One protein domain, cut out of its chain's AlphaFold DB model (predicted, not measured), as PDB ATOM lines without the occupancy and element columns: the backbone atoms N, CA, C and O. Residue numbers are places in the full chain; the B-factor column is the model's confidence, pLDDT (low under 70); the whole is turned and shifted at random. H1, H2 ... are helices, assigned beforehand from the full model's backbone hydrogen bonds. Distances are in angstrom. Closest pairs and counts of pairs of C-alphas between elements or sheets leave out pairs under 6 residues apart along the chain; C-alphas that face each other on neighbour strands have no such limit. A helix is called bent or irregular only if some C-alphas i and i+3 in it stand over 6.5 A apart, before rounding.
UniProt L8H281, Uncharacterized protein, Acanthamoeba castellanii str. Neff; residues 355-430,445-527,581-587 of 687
ATOM      1  N   ALA A 355     284.066 148.636 176.802       58.44
ATOM      2  CA  ALA A 355     283.155 149.612 177.429       58.44
ATOM      3  C   ALA A 355     283.192 151.049 176.836       58.44
ATOM      4  O   ALA A 355     283.196 152.042 177.558       58.44
ATOM      5  N   ILE A 356     283.239 151.141 175.515       68.25
ATOM      6  CA  ILE A 356     283.220 152.287 174.637       68.25
ATOM      7  C   ILE A 356     281.762 152.468 174.241       68.25
ATOM      8  O   ILE A 356     281.088 151.534 173.798       68.25
ATOM      9  N   ASP A 357     281.278 153.685 174.424       78.00
ATOM     10  CA  ASP A 357     279.933 154.052 174.026       78.00
ATOM     11  C   ASP A 357     279.751 153.878 172.505       78.00
ATOM     12  O   ASP A 357     280.634 154.203 171.707       78.00
ATOM     13  N   ALA A 358     278.596 153.367 172.076       78.56
ATOM     14  CA  ALA A 358     278.331 153.113 170.660       78.56
ATOM     15  C   ALA A 358     278.366 154.409 169.833       78.56
ATOM     16  O   ALA A 358     278.763 154.381 168.668       78.56
ATOM     17  N   ALA A 359     277.982 155.544 170.429       80.44
ATOM     18  CA  ALA A 359     278.071 156.845 169.773       80.44
ATOM     19  C   ALA A 359     279.532 157.298 169.603       80.44
ATOM     20  O   ALA A 359     279.896 157.804 168.543       80.44
ATOM     21  N   GLU A 360     280.379 157.057 170.607       82.06
ATOM     22  CA  GLU A 360     281.820 157.320 170.533       82.06
ATOM     23  C   GLU A 360     282.486 156.475 169.438       82.06
ATOM     24  O   GLU A 360     283.228 157.005 168.612       82.06
ATOM     25  N   LEU A 361     282.168 155.178 169.368       84.94
ATOM     26  CA  LEU A 361     282.693 154.285 168.332       84.94
ATOM     27  C   LEU A 361     282.220 154.680 166.923       84.94
ATOM     28  O   LEU A 361     283.011 154.659 165.978       84.94
ATOM     29  N   ALA A 362     280.946 155.054 166.761       85.00
ATOM     30  CA  ALA A 362     280.420 155.526 165.477       85.00
ATOM     31  C   ALA A 362     281.170 156.774 164.990       85.00
ATOM     32  O   ALA A 362     281.506 156.888 163.810       85.00
ATOM     33  N   GLU A 363     281.463 157.686 165.913       83.12
ATOM     34  CA  GLU A 363     282.178 158.923 165.638       83.12
ATOM     35  C   GLU A 363     283.660 158.673 165.326       83.12
ATOM     36  O   GLU A 363     284.185 159.229 164.361       83.12
ATOM     37  N   ALA A 364     284.312 157.753 166.041       85.25
ATOM     38  CA  ALA A 364     285.667 157.308 165.725       85.25
ATOM     39  C   ALA A 364     285.763 156.718 164.308       85.25
ATOM     40  O   ALA A 364     286.628 157.123 163.531       85.25
ATOM     41  N   LEU A 365     284.832 155.840 163.920       87.31
ATOM     42  CA  LEU A 365     284.770 155.286 162.560       87.31
ATOM     43  C   LEU A 365     284.498 156.367 161.501       87.31
ATOM     44  O   LEU A 365     285.053 156.316 160.399       87.31
ATOM     45  N   ARG A 366     283.666 157.368 161.821       85.75
ATOM     46  CA  ARG A 366     283.396 158.515 160.942       85.75
ATOM     47  C   ARG A 366     284.644 159.370 160.728       85.75
ATOM     48  O   ARG A 366     284.934 159.740 159.587       85.75
ATOM     49  N   VAL A 367     285.368 159.687 161.800       82.44
ATOM     50  CA  VAL A 367     286.632 160.433 161.749       82.44
ATOM     51  C   VAL A 367     287.683 159.645 160.981       82.44
ATOM     52  O   VAL A 367     288.322 160.198 160.090       82.44
ATOM     53  N   TRP A 368     287.802 158.347 161.242       88.81
ATOM     54  CA  TRP A 368     288.755 157.492 160.548       88.81
ATOM     55  C   TRP A 368     288.481 157.428 159.042       88.81
ATOM     56  O   TRP A 368     289.382 157.667 158.246       88.81
ATOM     57  N   THR A 369     287.217 157.251 158.639       84.88
ATOM     58  CA  THR A 369     286.799 157.312 157.225       84.88
ATOM     59  C   THR A 369     287.240 158.616 156.549       84.88
ATOM     60  O   THR A 369     287.694 158.614 155.406       84.88
ATOM     61  N   PHE A 370     287.096 159.747 157.243       83.81
ATOM     62  CA  PHE A 370     287.517 161.040 156.714       83.81
ATOM     63  C   PHE A 370     289.034 161.149 156.594       83.81
ATOM     64  O   PHE A 370     289.513 161.581 155.552       83.81
ATOM     65  N   LEU A 371     289.785 160.736 157.614       84.00
ATOM     66  CA  LEU A 371     291.246 160.754 157.569       84.00
ATOM     67  C   LEU A 371     291.774 159.883 156.420       84.00
ATOM     68  O   LEU A 371     292.627 160.335 155.662       84.00
ATOM     69  N   LEU A 372     291.192 158.699 156.208       85.06
ATOM     70  CA  LEU A 372     291.508 157.840 155.062       85.06
ATOM     71  C   LEU A 372     291.252 158.547 153.721       85.06
ATOM     72  O   LEU A 372     292.033 158.386 152.792       85.06
ATOM     73  N   SER A 373     290.214 159.389 153.620       81.56
ATOM     74  CA  SER A 373     289.934 160.173 152.402       81.56
ATOM     75  C   SER A 373     290.942 161.298 152.121       81.56
ATOM     76  O   SER A 373     290.964 161.836 151.013       81.56
ATOM     77  N   LEU A 374     291.760 161.675 153.111       79.75
ATOM     78  CA  LEU A 374     292.844 162.645 152.940       79.75
ATOM     79  C   LEU A 374     294.133 161.991 152.426       79.75
ATOM     80  O   LEU A 374     295.018 162.699 151.946       79.75
ATOM     81  N   LEU A 375     294.251 160.663 152.515       81.75
ATOM     82  CA  LEU A 375     295.450 159.949 152.094       81.75
ATOM     83  C   LEU A 375     295.492 159.810 150.560       81.75
ATOM     84  O   LEU A 375     294.509 159.400 149.946       81.75
ATOM     85  N   PRO A 376     296.630 160.131 149.916       70.12
ATOM     86  CA  PRO A 376     296.746 160.116 148.458       70.12
ATOM     87  C   PRO A 376     297.026 158.727 147.860       70.12
ATOM     88  O   PRO A 376     296.935 158.575 146.644       70.12
ATOM     89  N   GLN A 377     297.414 157.739 148.677       72.75
ATOM     90  CA  GLN A 377     297.876 156.421 148.226       72.75
ATOM     91  C   GLN A 377     296.935 155.311 148.699       72.75
ATOM     92  O   GLN A 377     296.720 155.141 149.898       72.75
ATOM     93  N   ASN A 378     296.436 154.518 147.749       77.12
ATOM     94  CA  ASN A 378     295.607 153.341 148.016       77.12
ATOM     95  C   ASN A 378     296.352 152.252 148.814       77.12
ATOM     96  O   ASN A 378     295.741 151.567 149.628       77.12
ATOM     97  N   GLU A 379     297.670 152.136 148.633       77.81
ATOM     98  CA  GLU A 379     298.525 151.194 149.374       77.81
ATOM     99  C   GLU A 379     298.513 151.481 150.884       77.81
ATOM    100  O   GLU A 379     298.318 150.571 151.685       77.81
ATOM    101  N   LEU A 380     298.601 152.760 151.273       80.44
ATOM    102  CA  LEU A 380     298.533 153.173 152.682       80.44
ATOM    103  C   LEU A 380     297.165 152.876 153.303       80.44
ATOM    104  O   LEU A 380     297.077 152.550 154.481       80.44
ATOM    105  N   VAL A 381     296.086 152.985 152.524       82.50
ATOM    106  CA  VAL A 381     294.742 152.626 152.998       82.50
ATOM    107  C   VAL A 381     294.664 151.129 153.300       82.50
ATOM    108  O   VAL A 381     294.092 150.757 154.322       82.50
ATOM    109  N   CYS A 382     295.263 150.284 152.459       83.69
ATOM    110  CA  CYS A 382     295.311 148.840 152.697       83.69
ATOM    111  C   CYS A 382     296.142 148.506 153.943       83.69
ATOM    112  O   CYS A 382     295.663 147.774 154.799       83.69
ATOM    113  N   GLU A 383     297.317 149.124 154.113       86.31
ATOM    114  CA  GLU A 383     298.152 148.951 155.314       86.31
ATOM    115  C   GLU A 383     297.419 149.367 156.603       86.31
ATOM    116  O   GLU A 383     297.534 148.715 157.638       86.31
ATOM    117  N   LEU A 384     296.648 150.457 156.552       86.31
ATOM    118  CA  LEU A 384     295.963 151.000 157.726       86.31
ATOM    119  C   LEU A 384     294.663 150.270 158.065       86.31
ATOM    120  O   LEU A 384     294.314 150.182 159.238       86.31
ATOM    121  N   VAL A 385     293.907 149.811 157.066       88.69
ATOM    122  CA  VAL A 385     292.564 149.241 157.268       88.69
ATOM    123  C   VAL A 385     292.573 147.714 157.233       88.69
ATOM    124  O   VAL A 385     291.798 147.098 157.967       88.69
ATOM    125  N   GLY A 386     293.448 147.110 156.427       85.81
ATOM    126  CA  GLY A 386     293.588 145.664 156.240       85.81
ATOM    127  C   GLY A 386     293.631 144.865 157.544       85.81
ATOM    128  O   GLY A 386     292.747 144.030 157.748       85.81
ATOM    129  N   PRO A 387     294.510 145.220 158.503       87.94
ATOM    130  CA  PRO A 387     294.613 144.524 159.789       87.94
ATOM    131  C   PRO A 387     293.326 144.537 160.630       87.94
ATOM    132  O   PRO A 387     293.176 143.771 161.583       87.94
ATOM    133  N   HIS A 388     292.379 145.422 160.306       87.69
ATOM    134  CA  HIS A 388     291.107 145.588 161.008       87.69
ATOM    135  C   HIS A 388     289.903 145.049 160.217       87.69
ATOM    136  O   HIS A 388     288.768 145.185 160.683       87.69
ATOM    137  N   LYS A 389     290.116 144.408 159.057       88.00
ATOM    138  CA  LYS A 389     289.064 143.846 158.188       88.00
ATOM    139  C   LYS A 389     288.085 142.964 158.966       88.00
ATOM    140  O   LYS A 389     286.881 143.224 158.928       88.00
ATOM    141  N   ARG A 390     288.580 141.992 159.746       86.62
ATOM    142  CA  ARG A 390     287.733 141.100 160.567       86.62
ATOM    143  C   ARG A 390     286.862 141.872 161.559       86.62
ATOM    144  O   ARG A 390     285.651 141.670 161.606       86.62
ATOM    145  N   VAL A 391     287.455 142.804 162.305       86.12
ATOM    146  CA  VAL A 391     286.740 143.630 163.296       86.12
ATOM    147  C   VAL A 391     285.652 144.464 162.633       86.12
ATOM    148  O   VAL A 391     284.552 144.593 163.162       86.12
ATOM    149  N   LEU A 392     285.929 145.028 161.461       88.69
ATOM    150  CA  LEU A 392     284.946 145.809 160.725       88.69
ATOM    151  C   LEU A 392     283.789 144.937 160.222       88.69
ATOM    152  O   LEU A 392     282.639 145.366 160.313       88.69
ATOM    153  N   VAL A 393     284.061 143.712 159.759       88.00
ATOM    154  CA  VAL A 393     283.015 142.742 159.391       88.00
ATOM    155  C   VAL A 393     282.158 142.392 160.609       88.00
ATOM    156  O   VAL A 393     280.933 142.490 160.533       88.00
ATOM    157  N   GLU A 394     282.770 142.102 161.761       86.44
ATOM    158  CA  GLU A 394     282.047 141.896 163.026       86.44
ATOM    159  C   GLU A 394     281.126 143.073 163.357       86.44
ATOM    160  O   GLU A 394     279.953 142.875 163.680       86.44
ATOM    161  N   LEU A 395     281.639 144.304 163.245       87.25
ATOM    162  CA  LEU A 395     280.880 145.518 163.532       87.25
ATOM    163  C   LEU A 395     279.679 145.684 162.596       87.25
ATOM    164  O   LEU A 395     278.622 146.097 163.063       87.25
ATOM    165  N   VAL A 396     279.794 145.339 161.308       86.44
ATOM    166  CA  VAL A 396     278.662 145.361 160.359       86.44
ATOM    167  C   VAL A 396     277.647 144.258 160.669       86.44
ATOM    168  O   VAL A 396     276.432 144.455 160.513       86.44
ATOM    169  N   LEU A 397     278.123 143.098 161.122       84.12
ATOM    170  CA  LEU A 397     277.282 141.954 161.452       84.12
ATOM    171  C   LEU A 397     276.553 142.096 162.792       84.12
ATOM    172  O   LEU A 397     275.557 141.398 162.956       84.12
ATOM    173  N   LEU A 398     276.947 143.030 163.671       76.25
ATOM    174  CA  LEU A 398     276.295 143.287 164.963       76.25
ATOM    175  C   LEU A 398     274.763 143.259 164.873       76.25
ATOM    176  O   LEU A 398     274.136 144.075 164.179       76.25
ATOM    177  N   ASP A 399     274.162 142.340 165.628       65.44
ATOM    178  CA  ASP A 399     272.718 142.242 165.740       65.44
ATOM    179  C   ASP A 399     272.138 143.448 166.476       65.44
ATOM    180  O   ASP A 399     272.729 144.052 167.370       65.44
ATOM    181  N   THR A 400     270.932 143.827 166.062       58.28
ATOM    182  CA  THR A 400     270.173 144.887 166.731       58.28
ATOM    183  C   THR A 400     269.426 144.260 167.890       58.28
ATOM    184  O   THR A 400     268.262 143.881 167.735       58.28
ATOM    185  N   ASP A 401     270.086 144.160 169.038       54.00
ATOM    186  CA  ASP A 401     269.388 143.832 170.271       54.00
ATOM    187  C   ASP A 401     268.352 144.927 170.565       54.00
ATOM    188  O   ASP A 401     268.673 146.120 170.506       54.00
ATOM    189  N   PRO A 402     267.097 144.566 170.885       49.03
ATOM    190  CA  PRO A 402     266.024 145.529 171.126       49.03
ATOM    191  C   PRO A 402     266.260 146.435 172.348       49.03
ATOM    192  O   PRO A 402     265.515 147.397 172.522       49.03
ATOM    193  N   SER A 403     267.263 146.130 173.178       46.84
ATOM    194  CA  SER A 403     267.660 146.865 174.386       46.84
ATOM    195  C   SER A 403     268.812 147.856 174.180       46.84
ATOM    196  O   SER A 403     269.077 148.649 175.079       46.84
ATOM    197  N   THR A 404     269.495 147.833 173.032       55.19
ATOM    198  CA  THR A 404     270.616 148.746 172.743       55.19
ATOM    199  C   THR A 404     270.135 150.023 172.058       55.19
ATOM    200  O   THR A 404     269.095 150.012 171.395       55.19
ATOM    201  N   ASP A 405     270.870 151.136 172.201       59.16
ATOM    202  CA  ASP A 405     270.579 152.367 171.458       59.16
ATOM    203  C   ASP A 405     270.633 152.086 169.948       59.16
ATOM    204  O   ASP A 405     271.685 151.940 169.319       59.16
ATOM    205  N   ILE A 406     269.438 151.975 169.369       60.06
ATOM    206  CA  ILE A 406     269.212 151.538 167.995       60.06
ATOM    207  C   ILE A 406     269.842 152.524 167.002       60.06
ATOM    208  O   ILE A 406     270.164 152.139 165.876       60.06
ATOM    209  N   THR A 407     269.994 153.796 167.386       61.69
ATOM    210  CA  THR A 407     270.545 154.835 166.510       61.69
ATOM    211  C   THR A 407     272.062 154.755 166.440       61.69
ATOM    212  O   THR A 407     272.590 154.589 165.340       61.69
ATOM    213  N   ALA A 408     272.741 154.743 167.585       65.38
ATOM    214  CA  ALA A 408     274.192 154.609 167.656       65.38
ATOM    215  C   ALA A 408     274.677 153.276 167.055       65.38
ATOM    216  O   ALA A 408     275.584 153.257 166.225       65.38
ATOM    217  N   SER A 409     273.993 152.166 167.356       76.94
ATOM    218  CA  SER A 409     274.291 150.845 166.776       76.94
ATOM    219  C   SER A 409     274.148 150.813 165.242       76.94
ATOM    220  O   SER A 409     274.924 150.159 164.547       76.94
ATOM    221  N   SER A 410     273.167 151.538 164.689       80.12
ATOM    222  CA  SER A 410     272.993 151.685 163.234       80.12
ATOM    223  C   SER A 410     274.116 152.505 162.598       80.12
ATOM    224  O   SER A 410     274.616 152.144 161.533       80.12
ATOM    225  N   GLU A 411     274.555 153.581 163.254       83.38
ATOM    226  CA  GLU A 411     275.649 154.425 162.763       83.38
ATOM    227  C   GLU A 411     276.998 153.693 162.781       83.38
ATOM    228  O   GLU A 411     277.710 153.760 161.778       83.38
ATOM    229  N   VAL A 412     277.296 152.897 163.819       85.62
ATOM    230  CA  VAL A 412     278.483 152.016 163.850       85.62
ATOM    231  C   VAL A 412     278.504 151.083 162.637       85.62
ATOM    232  O   VAL A 412     279.491 151.055 161.904       85.62
ATOM    233  N   ARG A 413     277.398 150.370 162.366       87.44
ATOM    234  CA  ARG A 413     277.296 149.457 161.212       87.44
ATOM    235  C   ARG A 413     277.501 150.170 159.880       87.44
ATOM    236  O   ARG A 413     278.231 149.678 159.022       87.44
ATOM    237  N   MET A 414     276.853 151.321 159.693       86.88
ATOM    238  CA  MET A 414     276.977 152.094 158.456       86.88
ATOM    239  C   MET A 414     278.413 152.581 158.245       86.88
ATOM    240  O   MET A 414     278.924 152.462 157.134       86.88
ATOM    241  N   HIS A 415     279.069 153.106 159.282       86.94
ATOM    242  CA  HIS A 415     280.435 153.614 159.166       86.94
ATOM    243  C   HIS A 415     281.467 152.494 158.999       86.94
ATOM    244  O   HIS A 415     282.343 152.625 158.148       86.94
ATOM    245  N   ALA A 416     281.319 151.358 159.689       88.88
ATOM    246  CA  ALA A 416     282.172 150.187 159.469       88.88
ATOM    247  C   ALA A 416     282.083 149.677 158.016       88.88
ATOM    248  O   ALA A 416     283.103 149.414 157.381       88.88
ATOM    249  N   ALA A 417     280.875 149.637 157.441       88.38
ATOM    250  CA  ALA A 417     280.673 149.253 156.042       88.38
ATOM    251  C   ALA A 417     281.289 150.250 155.046       88.38
ATOM    252  O   ALA A 417     281.775 149.851 153.986       88.38
ATOM    253  N   VAL A 418     281.284 151.549 155.373       87.94
ATOM    254  CA  VAL A 418     281.965 152.570 154.564       87.94
ATOM    255  C   VAL A 418     283.474 152.344 154.580       87.94
ATOM    256  O   VAL A 418     284.082 152.373 153.515       87.94
ATOM    257  N   VAL A 419     284.072 152.070 155.742       87.69
ATOM    258  CA  VAL A 419     285.513 151.788 155.840       87.69
ATOM    259  C   VAL A 419     285.888 150.533 155.041       87.69
ATOM    260  O   VAL A 419     286.840 150.573 154.268       87.69
ATOM    261  N   LEU A 420     285.093 149.458 155.122       88.00
ATOM    262  CA  LEU A 420     285.289 148.264 154.283       88.00
ATOM    263  C   LEU A 420     285.154 148.564 152.787       88.00
ATOM    264  O   LEU A 420     285.886 148.012 151.974       88.00
ATOM    265  N   THR A 421     284.239 149.460 152.410       85.69
ATOM    266  CA  THR A 421     284.087 149.904 151.018       85.69
ATOM    267  C   THR A 421     285.300 150.715 150.565       85.69
ATOM    268  O   THR A 421     285.751 150.548 149.439       85.69
ATOM    269  N   VAL A 422     285.864 151.560 151.432       85.88
ATOM    270  CA  VAL A 422     287.116 152.280 151.156       85.88
ATOM    271  C   VAL A 422     288.261 151.288 150.933       85.88
ATOM    272  O   VAL A 422     288.932 151.385 149.911       85.88
ATOM    273  N   LEU A 423     288.414 150.278 151.795       86.62
ATOM    274  CA  LEU A 423     289.409 149.214 151.603       86.62
ATOM    275  C   LEU A 423     289.195 148.454 150.283       86.62
ATOM    276  O   LEU A 423     290.150 148.224 149.548       86.62
ATOM    277  N   ALA A 424     287.951 148.104 149.950       85.00
ATOM    278  CA  ALA A 424     287.607 147.396 148.715       85.00
ATOM    279  C   ALA A 424     287.928 148.199 147.444       85.00
ATOM    280  O   ALA A 424     288.329 147.615 146.442       85.00
ATOM    281  N   LEU A 425     287.740 149.522 147.480       83.19
ATOM    282  CA  LEU A 425     288.040 150.423 146.363       83.19
ATOM    283  C   LEU A 425     289.535 150.751 146.247       83.19
ATOM    284  O   LEU A 425     289.990 151.114 145.164       83.19
ATOM    285  N   SER A 426     290.278 150.661 147.352       83.50
ATOM    286  CA  SER A 426     291.727 150.876 147.381       83.50
ATOM    287  C   SER A 426     292.530 149.601 147.115       83.50
ATOM    288  O   SER A 426     293.652 149.700 146.627       83.50
ATOM    289  N   SER A 427     291.971 148.420 147.385       79.56
ATOM    290  CA  SER A 427     292.602 147.146 147.030       79.56
ATOM    291  C   SER A 427     292.638 147.016 145.511       79.56
ATOM    292  O   SER A 427     291.588 147.082 144.863       79.56
ATOM    293  N   GLY A 428     293.842 146.857 144.955       68.38
ATOM    294  CA  GLY A 428     294.038 146.620 143.530       68.38
ATOM    295  C   GLY A 428     293.187 145.449 143.040       68.38
ATOM    296  O   GLY A 428     292.809 144.560 143.808       68.38
ATOM    297  N   ASP A 429     292.836 145.477 141.762       64.12
ATOM    298  CA  ASP A 429     292.406 144.268 141.072       64.12
ATOM    299  C   ASP A 429     293.696 143.583 140.638       64.12
ATOM    300  O   ASP A 429     294.146 143.758 139.511       64.12
ATOM    301  N   ASP A 430     294.380 142.952 141.592       54.19
ATOM    302  CA  ASP A 430     295.547 142.155 141.251       54.19
ATOM    303  C   ASP A 430     295.033 140.975 140.423       54.19
ATOM    304  O   ASP A 430     294.348 140.082 140.928       54.19
ATOM    305  N   ASP A 445     291.977 137.406 157.635       75.25
ATOM    306  CA  ASP A 445     293.348 137.737 158.039       75.25
ATOM    307  C   ASP A 445     294.198 138.310 156.889       75.25
ATOM    308  O   ASP A 445     295.341 138.701 157.117       75.25
ATOM    309  N   SER A 446     293.675 138.377 155.655       76.00
ATOM    310  CA  SER A 446     294.347 139.090 154.566       76.00
ATOM    311  C   SER A 446     294.182 140.608 154.710       76.00
ATOM    312  O   SER A 446     293.063 141.119 154.802       76.00
ATOM    313  N   ASP A 447     295.295 141.344 154.629       77.75
ATOM    314  CA  ASP A 447     295.291 142.815 154.681       77.75
ATOM    315  C   ASP A 447     294.684 143.463 153.417       77.75
ATOM    316  O   ASP A 447     294.346 144.647 153.403       77.75
ATOM    317  N   VAL A 448     294.509 142.683 152.347       81.75
ATOM    318  CA  VAL A 448     293.951 143.120 151.060       81.75
ATOM    319  C   VAL A 448     292.573 142.489 150.837       81.75
ATOM    320  O   VAL A 448     292.325 141.346 151.234       81.75
ATOM    321  N   MET A 449     291.661 143.231 150.197       82.50
ATOM    322  CA  MET A 449     290.363 142.711 149.754       82.50
ATOM    323  C   MET A 449     290.495 142.031 148.392       82.50
ATOM    324  O   MET A 449     290.682 142.705 147.378       82.50
ATOM    325  N   THR A 450     290.318 140.711 148.366       85.06
ATOM    326  CA  THR A 450     290.227 139.933 147.120       85.06
ATOM    327  C   THR A 450     288.942 140.262 146.351       85.06
ATOM    328  O   THR A 450     287.981 140.789 146.920       85.06
ATOM    329  N   ASN A 451     288.860 139.912 145.062       82.00
ATOM    330  CA  ASN A 451     287.605 140.052 144.308       82.00
ATOM    331  C   ASN A 451     286.458 139.250 144.947       82.00
ATOM    332  O   ASN A 451     285.347 139.772 145.066       82.00
ATOM    333  N   GLY A 452     286.737 138.045 145.460       82.00
ATOM    334  CA  GLY A 452     285.780 137.261 146.248       82.00
ATOM    335  C   GLY A 452     285.265 138.023 147.476       82.00
ATOM    336  O   GLY A 452     284.056 138.091 147.708       82.00
ATOM    337  N   ASP A 453     286.149 138.702 148.213       86.12
ATOM    338  CA  ASP A 453     285.761 139.551 149.345       86.12
ATOM    339  C   ASP A 453     284.929 140.766 148.926       86.12
ATOM    340  O   ASP A 453     283.967 141.129 149.608       86.12
ATOM    341  N   LYS A 454     285.258 141.402 147.795       87.25
ATOM    342  CA  LYS A 454     284.477 142.522 147.247       87.25
ATOM    343  C   LYS A 454     283.051 142.059 146.900       87.25
ATOM    344  O   LYS A 454     282.085 142.747 147.241       87.25
ATOM    345  N   HIS A 455     282.898 140.878 146.298       85.31
ATOM    346  CA  HIS A 455     281.592 140.272 146.017       85.31
ATOM    347  C   HIS A 455     280.812 139.929 147.297       85.31
ATOM    348  O   HIS A 455     279.621 140.247 147.392       85.31
ATOM    349  N   ARG A 456     281.472 139.380 148.322       88.06
ATOM    350  CA  ARG A 456     280.857 139.118 149.640       88.06
ATOM    351  C   ARG A 456     280.418 140.392 150.342       88.06
ATOM    352  O   ARG A 456     279.320 140.439 150.890       88.06
ATOM    353  N   LEU A 457     281.212 141.459 150.263       89.69
ATOM    354  CA  LEU A 457     280.846 142.770 150.800       89.69
ATOM    355  C   LEU A 457     279.579 143.314 150.125       89.69
ATOM    356  O   LEU A 457     278.690 143.836 150.806       89.69
ATOM    357  N   VAL A 458     279.459 143.160 148.799       90.25
ATOM    358  CA  VAL A 458     278.236 143.499 148.053       90.25
ATOM    359  C   VAL A 458     277.055 142.665 148.545       90.25
ATOM    360  O   VAL A 458     275.996 143.231 148.835       90.25
ATOM    361  N   ALA A 459     277.222 141.346 148.667       89.06
ATOM    362  CA  ALA A 459     276.178 140.441 149.138       89.06
ATOM    363  C   ALA A 459     275.715 140.800 150.558       89.06
ATOM    364  O   ALA A 459     274.515 140.962 150.780       89.06
ATOM    365  N   MET A 460     276.649 141.059 151.478       90.44
ATOM    366  CA  MET A 460     276.369 141.510 152.842       90.44
ATOM    367  C   MET A 460     275.609 142.840 152.858       90.44
ATOM    368  O   MET A 460     274.584 142.967 153.533       90.44
ATOM    369  N   CYS A 461     276.042 143.834 152.075       89.56
ATOM    370  CA  CYS A 461     275.333 145.112 151.969       89.56
ATOM    371  C   CYS A 461     273.911 144.925 151.415       89.56
ATOM    372  O   CYS A 461     272.957 145.530 151.909       89.56
ATOM    373  N   MET A 462     273.740 144.067 150.408       89.50
ATOM    374  CA  MET A 462     272.433 143.765 149.827       89.50
ATOM    375  C   MET A 462     271.533 142.990 150.792       89.50
ATOM    376  O   MET A 462     270.334 143.270 150.860       89.50
ATOM    377  N   GLU A 463     272.077 142.066 151.577       87.88
ATOM    378  CA  GLU A 463     271.336 141.378 152.626       87.88
ATOM    379  C   GLU A 463     270.892 142.355 153.711       87.88
ATOM    380  O   GLU A 463     269.700 142.430 153.988       87.88
ATOM    381  N   LYS A 464     271.783 143.202 154.246       85.75
ATOM    382  CA  LYS A 464     271.416 144.241 155.231       85.75
ATOM    383  C   LYS A 464     270.398 145.241 154.667       85.75
ATOM    384  O   LYS A 464     269.513 145.712 155.383       85.75
ATOM    385  N   ALA A 465     270.456 145.532 153.369       85.31
ATOM    386  CA  ALA A 465     269.466 146.348 152.674       85.31
ATOM    387  C   ALA A 465     268.077 145.691 152.560       85.31
ATOM    388  O   ALA A 465     267.066 146.410 152.576       85.31
ATOM    389  N   ARG A 466     268.026 144.360 152.407       82.31
ATOM    390  CA  ARG A 466     266.794 143.554 152.345       82.31
ATOM    391  C   ARG A 466     266.271 143.195 153.731       82.31
ATOM    392  O   ARG A 466     265.056 143.093 153.908       82.31
ATOM    393  N   ALA A 467     267.162 143.051 154.707       69.62
ATOM    394  CA  ALA A 467     266.847 142.665 156.064       69.62
ATOM    395  C   ALA A 467     265.724 143.560 156.599       69.62
ATOM    396  O   ALA A 467     265.782 144.798 156.565       69.62
ATOM    397  N   ARG A 468     264.658 142.905 157.075       63.91
ATOM    398  CA  ARG A 468     263.466 143.531 157.664       63.91
ATOM    399  C   ARG A 468     262.576 144.310 156.684       63.91
ATOM    400  O   ARG A 468     261.702 145.075 157.116       63.91
ATOM    401  N   ALA A 469     262.754 144.166 155.369       59.22
ATOM    402  CA  ALA A 469     261.766 144.613 154.387       59.22
ATOM    403  C   ALA A 469     260.433 143.881 154.634       59.22
ATOM    404  O   ALA A 469     260.284 142.723 154.284       59.22
ATOM    405  N   GLY A 470     259.487 144.551 155.303       58.97
ATOM    406  CA  GLY A 470     258.187 143.978 155.679       58.97
ATOM    407  C   GLY A 470     257.965 143.800 157.185       58.97
ATOM    408  O   GLY A 470     256.829 143.590 157.602       58.97
ATOM    409  N   GLU A 471     258.992 143.960 158.026       67.12
ATOM    410  CA  GLU A 471     258.823 143.837 159.478       67.12
ATOM    411  C   GLU A 471     257.995 145.008 160.041       67.12
ATOM    412  O   GLU A 471     258.268 146.188 159.776       67.12
ATOM    413  N   ARG A 472     256.967 144.698 160.843       64.44
ATOM    414  CA  ARG A 472     256.123 145.698 161.514       64.44
ATOM    415  C   ARG A 472     256.871 146.324 162.691       64.44
ATOM    416  O   ARG A 472     256.624 146.025 163.853       64.44
ATOM    417  N   VAL A 473     257.760 147.263 162.391       65.81
ATOM    418  CA  VAL A 473     258.494 148.024 163.406       65.81
ATOM    419  C   VAL A 473     257.533 148.933 164.178       65.81
ATOM    420  O   VAL A 473     256.860 149.783 163.582       65.81
ATOM    421  N   ARG A 474     257.464 148.801 165.506       69.81
ATOM    422  CA  ARG A 474     256.797 149.784 166.381       69.81
ATOM    423  C   ARG A 474     257.742 150.971 166.627       69.81
ATOM    424  O   ARG A 474     258.939 150.784 166.814       69.81
ATOM    425  N   GLY A 475     257.201 152.190 166.592       78.12
ATOM    426  CA  GLY A 475     257.961 153.432 166.792       78.12
ATOM    427  C   GLY A 475     258.394 154.125 165.492       78.12
ATOM    428  O   GLY A 475     258.961 153.518 164.583       78.12
ATOM    429  N   ARG A 476     258.115 155.431 165.390       78.75
ATOM    430  CA  ARG A 476     258.432 156.258 164.209       78.75
ATOM    431  C   ARG A 476     259.938 156.408 163.990       78.75
ATOM    432  O   ARG A 476     260.387 156.370 162.849       78.75
ATOM    433  N   GLU A 477     260.694 156.586 165.062       73.19
ATOM    434  CA  GLU A 477     262.140 156.810 165.020       73.19
ATOM    435  C   GLU A 477     262.894 155.571 164.536       73.19
ATOM    436  O   GLU A 477     263.635 155.645 163.558       73.19
ATOM    437  N   ARG A 478     262.567 154.399 165.094       74.25
ATOM    438  CA  ARG A 478     263.100 153.105 164.650       74.25
ATOM    439  C   ARG A 478     262.832 152.844 163.163       74.25
ATOM    440  O   ARG A 478     263.725 152.397 162.449       74.25
ATOM    441  N   ARG A 479     261.635 153.185 162.662       76.38
ATOM    442  CA  ARG A 479     261.301 153.085 161.225       76.38
ATOM    443  C   ARG A 479     262.166 153.991 160.353       76.38
ATOM    444  O   ARG A 479     262.573 153.580 159.270       76.38
ATOM    445  N   LEU A 480     262.400 155.231 160.783       79.62
ATOM    446  CA  LEU A 480     263.217 156.184 160.029       79.62
ATOM    447  C   LEU A 480     264.690 155.773 160.024       79.62
ATOM    448  O   LEU A 480     265.299 155.814 158.958       79.62
ATOM    449  N   SER A 481     265.217 155.331 161.170       76.94
ATOM    450  CA  SER A 481     266.586 154.820 161.292       76.94
ATOM    451  C   SER A 481     266.805 153.613 160.373       76.94
ATOM    452  O   SER A 481     267.627 153.681 159.464       76.94
ATOM    453  N   GLN A 482     265.956 152.581 160.459       81.12
ATOM    454  CA  GLN A 482     266.061 151.416 159.572       81.12
ATOM    455  C   GLN A 482     265.888 151.770 158.089       81.12
ATOM    456  O   GLN A 482     266.554 151.203 157.226       81.12
ATOM    457  N   LYS A 483     264.993 152.710 157.757       84.06
ATOM    458  CA  LYS A 483     264.831 153.161 156.369       84.06
ATOM    459  C   LYS A 483     266.095 153.852 155.853       84.06
ATOM    460  O   LYS A 483     266.448 153.641 154.693       84.06
ATOM    461  N   ARG A 484     266.744 154.673 156.688       83.56
ATOM    462  CA  ARG A 484     268.016 155.340 156.377       83.56
ATOM    463  C   ARG A 484     269.122 154.307 156.185       83.56
ATOM    464  O   ARG A 484     269.748 154.318 155.134       83.56
ATOM    465  N   GLU A 485     269.271 153.384 157.128       84.50
ATOM    466  CA  GLU A 485     270.259 152.301 157.098       84.50
ATOM    467  C   GLU A 485     270.131 151.451 155.825       84.50
ATOM    468  O   GLU A 485     271.092 151.287 155.079       84.50
ATOM    469  N   ARG A 486     268.915 151.014 155.471       85.25
ATOM    470  CA  ARG A 486     268.692 150.249 154.230       85.25
ATOM    471  C   ARG A 486     269.017 151.038 152.970       85.25
ATOM    472  O   ARG A 486     269.497 150.460 152.000       85.25
ATOM    473  N   ALA A 487     268.672 152.324 152.930       84.12
ATOM    474  CA  ALA A 487     269.000 153.168 151.785       84.12
ATOM    475  C   ALA A 487     270.520 153.352 151.661       84.12
ATOM    476  O   ALA A 487     271.041 153.331 150.549       84.12
ATOM    477  N   TRP A 488     271.213 153.461 152.796       84.69
ATOM    478  CA  TRP A 488     272.663 153.577 152.872       84.69
ATOM    479  C   TRP A 488     273.365 152.322 152.345       84.69
ATOM    480  O   TRP A 488     274.148 152.415 151.404       84.69
ATOM    481  N   PHE A 489     273.005 151.140 152.858       88.31
ATOM    482  CA  PHE A 489     273.568 149.865 152.400       88.31
ATOM    483  C   PHE A 489     273.296 149.587 150.917       88.31
ATOM    484  O   PHE A 489     274.177 149.098 150.213       88.31
ATOM    485  N   ARG A 490     272.121 149.974 150.396       87.81
ATOM    486  CA  ARG A 490     271.854 149.921 148.945       87.81
ATOM    487  C   ARG A 490     272.782 150.829 148.148       87.81
ATOM    488  O   ARG A 490     273.208 150.446 147.063       87.81
ATOM    489  N   GLY A 491     273.061 152.026 148.662       84.12
ATOM    490  CA  GLY A 491     273.993 152.965 148.046       84.12
ATOM    491  C   GLY A 491     275.416 152.408 147.987       84.12
ATOM    492  O   GLY A 491     276.031 152.464 146.927       84.12
ATOM    493  N   LEU A 492     275.902 151.819 149.085       84.44
ATOM    494  CA  LEU A 492     277.228 151.193 149.144       84.44
ATOM    495  C   LEU A 492     277.340 149.989 148.202       84.44
ATOM    496  O   LEU A 492     278.271 149.928 147.403       84.44
ATOM    497  N   ALA A 493     276.351 149.090 148.211       87.50
ATOM    498  CA  ALA A 493     276.324 147.956 147.289       87.50
ATOM    499  C   ALA A 493     276.360 148.407 145.821       87.50
ATOM    500  O   ALA A 493     277.083 147.835 145.014       87.50
ATOM    501  N   ALA A 494     275.611 149.457 145.464       82.38
ATOM    502  CA  ALA A 494     275.631 149.995 144.108       82.38
ATOM    503  C   ALA A 494     277.008 150.558 143.720       82.38
ATOM    504  O   ALA A 494     277.436 150.345 142.592       82.38
ATOM    505  N   GLN A 495     277.703 151.232 144.642       82.62
ATOM    506  CA  GLN A 495     279.050 151.761 144.397       82.62
ATOM    507  C   GLN A 495     280.076 150.652 144.165       82.62
ATOM    508  O   GLN A 495     280.857 150.747 143.225       82.62
ATOM    509  N   LEU A 496     280.032 149.598 144.979       82.38
ATOM    510  CA  LEU A 496     280.919 148.443 144.852       82.38
ATOM    511  C   LEU A 496     280.657 147.643 143.567       82.38
ATOM    512  O   LEU A 496     281.587 147.212 142.896       82.38
ATOM    513  N   VAL A 497     279.394 147.474 143.172       83.94
ATOM    514  CA  VAL A 497     279.060 146.834 141.887       83.94
ATOM    515  C   VAL A 497     279.554 147.681 140.712       83.94
ATOM    516  O   VAL A 497     280.100 147.147 139.747       83.94
ATOM    517  N   ASP A 498     279.389 149.003 140.780       79.62
ATOM    518  CA  ASP A 498     279.878 149.904 139.739       79.62
ATOM    519  C   ASP A 498     281.417 149.846 139.632       79.62
ATOM    520  O   ASP A 498     281.937 149.857 138.516       79.62
ATOM    521  N   SER A 499     282.157 149.731 140.743       78.12
ATOM    522  CA  SER A 499     283.620 149.583 140.701       78.12
ATOM    523  C   SER A 499     284.052 148.233 140.127       78.12
ATOM    524  O   SER A 499     284.869 148.216 139.210       78.12
ATOM    525  N   LEU A 500     283.442 147.129 140.573       78.56
ATOM    526  CA  LEU A 500     283.728 145.778 140.066       78.56
ATOM    527  C   LEU A 500     283.447 145.655 138.560       78.56
ATOM    528  O   LEU A 500     284.243 145.107 137.805       78.56
ATOM    529  N   THR A 501     282.332 146.221 138.091       75.25
ATOM    530  CA  THR A 501     281.980 146.194 136.661       75.25
ATOM    531  C   THR A 501     282.865 147.099 135.807       75.25
ATOM    532  O   THR A 501     283.154 146.759 134.659       75.25
ATOM    533  N   THR A 502     283.299 148.244 136.340       69.31
ATOM    534  CA  THR A 502     284.220 149.147 135.631       69.31
ATOM    535  C   THR A 502     285.609 148.528 135.518       69.31
ATOM    536  O   THR A 502     286.226 148.632 134.460       69.31
ATOM    537  N   SER A 503     286.060 147.845 136.570       60.59
ATOM    538  CA  SER A 503     287.302 147.076 136.576       60.59
ATOM    539  C   SER A 503     287.275 145.944 135.549       60.59
ATOM    540  O   SER A 503     288.080 145.946 134.620       60.59
ATOM    541  N   ALA A 504     286.261 145.073 135.594       60.97
ATOM    542  CA  ALA A 504     286.117 143.981 134.630       60.97
ATOM    543  C   ALA A 504     286.068 144.479 133.171       60.97
ATOM    544  O   ALA A 504     286.616 143.855 132.263       60.97
ATOM    545  N   ALA A 505     285.441 145.636 132.923       58.84
ATOM    546  CA  ALA A 505     285.409 146.255 131.598       58.84
ATOM    547  C   ALA A 505     286.764 146.844 131.157       58.84
ATOM    548  O   ALA A 505     287.026 146.903 129.952       58.84
ATOM    549  N   ALA A 506     287.597 147.294 132.100       57.94
ATOM    550  CA  ALA A 506     288.947 147.787 131.841       57.94
ATOM    551  C   ALA A 506     289.927 146.634 131.567       57.94
ATOM    552  O   ALA A 506     290.658 146.700 130.580       57.94
ATOM    553  N   VAL A 507     289.866 145.562 132.369       57.19
ATOM    554  CA  VAL A 507     290.677 144.340 132.209       57.19
ATOM    555  C   VAL A 507     290.360 143.637 130.887       57.19
ATOM    556  O   VAL A 507     291.259 143.292 130.128       57.19
ATOM    557  N   ALA A 508     289.080 143.546 130.506       56.44
ATOM    558  CA  ALA A 508     288.676 142.956 129.228       56.44
ATOM    559  C   ALA A 508     289.110 143.763 127.979       56.44
ATOM    560  O   ALA A 508     288.766 143.379 126.858       56.44
ATOM    561  N   GLY A 509     289.785 144.916 128.136       51.19
ATOM    562  CA  GLY A 509     290.323 145.742 127.043       51.19
ATOM    563  C   GLY A 509     289.283 146.226 126.021       51.19
ATOM    564  O   GLY A 509     289.628 146.738 124.952       51.19
ATOM    565  N   SER A 510     287.993 146.049 126.310       45.28
ATOM    566  CA  SER A 510     286.925 146.175 125.328       45.28
ATOM    567  C   SER A 510     286.258 147.536 125.453       45.28
ATOM    568  O   SER A 510     285.471 147.797 126.365       45.28
ATOM    569  N   ALA A 511     286.498 148.405 124.469       48.88
ATOM    570  CA  ALA A 511     285.788 149.678 124.331       48.88
ATOM    571  C   ALA A 511     284.253 149.494 124.288       48.88
ATOM    572  O   ALA A 511     283.510 150.386 124.697       48.88
ATOM    573  N   ALA A 512     283.773 148.321 123.852       49.91
ATOM    574  CA  ALA A 512     282.361 147.946 123.903       49.91
ATOM    575  C   ALA A 512     281.887 147.602 125.330       49.91
ATOM    576  O   ALA A 512     280.748 147.910 125.677       49.91
ATOM    577  N   GLY A 513     282.750 147.034 126.179       48.91
ATOM    578  CA  GLY A 513     282.495 146.803 127.608       48.91
ATOM    579  C   GLY A 513     282.344 148.111 128.391       48.91
ATOM    580  O   GLY A 513     281.361 148.312 129.099       48.91
ATOM    581  N   ILE A 514     283.243 149.070 128.161       47.75
ATOM    582  CA  ILE A 514     283.168 150.411 128.770       47.75
ATOM    583  C   ILE A 514     281.939 151.179 128.249       47.75
ATOM    584  O   ILE A 514     281.221 151.821 129.021       47.75
ATOM    585  N   ALA A 515     281.631 151.076 126.951       45.22
ATOM    586  CA  ALA A 515     280.436 151.679 126.356       45.22
ATOM    587  C   ALA A 515     279.128 151.048 126.873       45.22
ATOM    588  O   ALA A 515     278.133 151.746 127.045       45.22
ATOM    589  N   THR A 516     279.109 149.745 127.158       50.09
ATOM    590  CA  THR A 516     277.926 149.058 127.703       50.09
ATOM    591  C   THR A 516     277.759 149.284 129.204       50.09
ATOM    592  O   THR A 516     276.627 149.479 129.641       50.09
ATOM    593  N   ALA A 517     278.841 149.358 129.985       46.81
ATOM    594  CA  ALA A 517     278.804 149.764 131.392       46.81
ATOM    595  C   ALA A 517     278.311 151.214 131.544       46.81
ATOM    596  O   ALA A 517     277.392 151.488 132.319       46.81
ATOM    597  N   THR A 518     278.821 152.141 130.724       49.97
ATOM    598  CA  THR A 518     278.335 153.531 130.682       49.97
ATOM    599  C   THR A 518     276.906 153.646 130.133       49.97
ATOM    600  O   THR A 518     276.131 154.456 130.641       49.97
ATOM    601  N   ALA A 519     276.495 152.805 129.176       42.56
ATOM    602  CA  ALA A 519     275.110 152.746 128.695       42.56
ATOM    603  C   ALA A 519     274.138 152.131 129.721       42.56
ATOM    604  O   ALA A 519     272.992 152.573 129.819       42.56
ATOM    605  N   ARG A 520     274.571 151.146 130.520       50.62
ATOM    606  CA  ARG A 520     273.794 150.601 131.647       50.62
ATOM    607  C   ARG A 520     273.666 151.625 132.772       50.62
ATOM    608  O   ARG A 520     272.570 151.774 133.302       50.62
ATOM    609  N   LYS A 521     274.722 152.392 133.065       46.06
ATOM    610  CA  LYS A 521     274.680 153.542 133.983       46.06
ATOM    611  C   LYS A 521     273.690 154.608 133.501       46.06
ATOM    612  O   LYS A 521     272.809 155.000 134.256       46.06
ATOM    613  N   ALA A 522     273.724 154.953 132.212       45.22
ATOM    614  CA  ALA A 522     272.761 155.871 131.604       45.22
ATOM    615  C   ALA A 522     271.307 155.358 131.685       45.22
ATOM    616  O   ALA A 522     270.415 156.132 132.019       45.22
ATOM    617  N   LYS A 523     271.060 154.057 131.466       44.28
ATOM    618  CA  LYS A 523     269.724 153.450 131.634       44.28
ATOM    619  C   LYS A 523     269.269 153.351 133.097       44.28
ATOM    620  O   LYS A 523     268.076 153.450 133.376       44.28
ATOM    621  N   ARG A 524     270.192 153.154 134.044       42.91
ATOM    622  CA  ARG A 524     269.894 153.120 135.488       42.91
ATOM    623  C   ARG A 524     269.510 154.514 135.992       42.91
ATOM    624  O   ARG A 524     268.509 154.638 136.699       42.91
ATOM    625  N   ASP A 525     270.214 155.547 135.532       40.69
ATOM    626  CA  ASP A 525     269.914 156.958 135.810       40.69
ATOM    627  C   ASP A 525     268.607 157.428 135.132       40.69
ATOM    628  O   ASP A 525     267.909 158.296 135.654       40.69
ATOM    629  N   GLU A 526     268.196 156.804 134.020       34.66
ATOM    630  CA  GLU A 526     266.892 157.038 133.374       34.66
ATOM    631  C   GLU A 526     265.690 156.539 134.201       34.66
ATOM    632  O   GLU A 526     264.578 157.040 134.027       34.66
ATOM    633  N   SER A 527     265.895 155.607 135.141       36.84
ATOM    634  CA  SER A 527     264.826 155.075 136.005       36.84
ATOM    635  C   SER A 527     264.575 155.899 137.282       36.84
ATOM    636  O   SER A 527     263.590 155.680 137.991       36.84
ATOM    637  N   LEU A 581     281.373 162.589 152.646       34.69
ATOM    638  CA  LEU A 581     281.204 163.919 153.248       34.69
ATOM    639  C   LEU A 581     279.783 164.180 153.782       34.69
ATOM    640  O   LEU A 581     279.598 165.073 154.611       34.69
ATOM    641  N   ASP A 582     278.781 163.399 153.363       33.16
ATOM    642  CA  ASP A 582     277.349 163.659 153.616       33.16
ATOM    643  C   ASP A 582     276.916 163.514 155.102       33.16
ATOM    644  O   ASP A 582     275.769 163.791 155.467       33.16
ATOM    645  N   GLY A 583     277.838 163.123 155.993       34.84
ATOM    646  CA  GLY A 583     277.632 163.020 157.446       34.84
ATOM    647  C   GLY A 583     278.219 164.163 158.289       34.84
ATOM    648  O   GLY A 583     277.894 164.274 159.471       34.84
ATOM    649  N   TRP A 584     279.060 165.032 157.720       37.62
ATOM    650  CA  TRP A 584     279.854 165.990 158.499       37.62
ATOM    651  C   TRP A 584     279.045 167.218 158.937       37.62
ATOM    652  O   TRP A 584     278.877 168.196 158.205       37.62
ATOM    653  N   ARG A 585     278.553 167.205 160.182       40.72
ATOM    654  CA  ARG A 585     277.952 168.384 160.823       40.72
ATOM    655  C   ARG A 585     279.030 169.177 161.556       40.72
ATOM    656  O   ARG A 585     279.218 168.989 162.748       40.72
ATOM    657  N   TRP A 586     279.662 170.134 160.880       37.19
ATOM    658  CA  TRP A 586     280.559 171.116 161.509       37.19
ATOM    659  C   TRP A 586     279.784 172.048 162.464       37.19
ATOM    660  O   TRP A 586     279.496 173.198 162.132       37.19
ATOM    661  N   ARG A 587     279.370 171.571 163.645       36.19
ATOM    662  CA  ARG A 587     278.598 172.387 164.601       36.19
ATOM    663  C   ARG A 587     279.485 173.420 165.300       36.19
ATOM    664  O   ARG A 587     279.058 174.562 165.469       36.19
TER     665      ARG A 587
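Overview. This is residues 355 to 430, 445 to 527 and 581 to 587 of the 687 residues of an uncharacterized protein of Acanthamoeba castellanii str. Neff (UniProt L8H281). Two long helices, H5 and H3, run side by side the same way and form the core, with H4 packed against both to make a three-helix bundle. H1 and the bent H2 pack on H3, while H6 folds back from the far end of H5 and its residues 522 to 526 stick out. The printed part has 166 residues with six named helices, H1 to H6 in chain order, and no named strand; the class is all helix. It is compact, with a radius of gyration of the C-alphas of 17.1 A and spans of 52 by 38 by 34 A.

Arrangement. Start with the longest helix, H5, residues 476 to 507. It touches H3, residues 406 to 426, at Ser 481 and Thr 407, whose C-alphas are 6.5 A apart, the same way at a shallow tilt of 6 degrees. H4, residues 451 to 466, forms a helical hairpin with H5, their closest C-alphas, Ala 465 and Arg 486, being 4.3 A apart. H4 also touches H3, with 6.0 A between their closest C-alphas, Lys 454 and Ala 424. H3, H4 and H5 are a bundle, up and down, each running against the one before. H3 is the hub, touching four helices. H1, residues 358 to 374, touches it at a shallow tilt of 23 degrees, the same way; their closest C-alphas, Ala 362 and Val 412, are 4.3 A apart. H2, residues 378 to 397, was assigned as one helix by its hydrogen bonds but is bent: C-alphas 387 and 390 are 7.7 A apart. Its arms H2a, residues 378 to 387, and H2b, residues 390 to 397, stand at 79 degrees, about perpendicular. H2a is irregular, with C-alphas 384 and 387 6.9 A apart. H2a touches H3 at Asn 378 and Ser 426, C-alphas 4.6 A apart, and H2b at Val 396 and Arg 413, 4.4 A. H6, residues 511 to 526, makes a helical hairpin with H5, their closest C-alphas, Ala 505 and Gly 513, being 5.0 A apart. H6 is apart from H3. In H1, H2b, H3, H4, H5 and H6 every O i to N i+4 pair is within hydrogen-bond range; in H2a 5 of 6 are.

Along the chain. Find C-alpha 476 at (258.432, 156.258, 164.209); from there H5 runs 47.0 A to C-alpha 507. H3 measures 30.5 A, H1 24.8 A, H4 22.6 A and H6 22.2 A. H1 begins at C-alpha 358, (278.331, 153.113, 170.660), and H6 ends at C-alpha 526, (266.892, 157.038, 133.374).

Size, cuts and confidence. The C-alphas farthest apart, Ala 355 and Ala 512, are 53.6 A from each other. Look for two cuts: residues 431 to 444, with 17.5 A between C-alphas 430 and 445, and residues 528 to 580, with 25.4 A between C-alphas 527 and 581. Of the links printed whole, none is long. The mean pLDDT of the printed part is 73.2; 56 residues are under 70, among them 502 to 527 and 581 to 587.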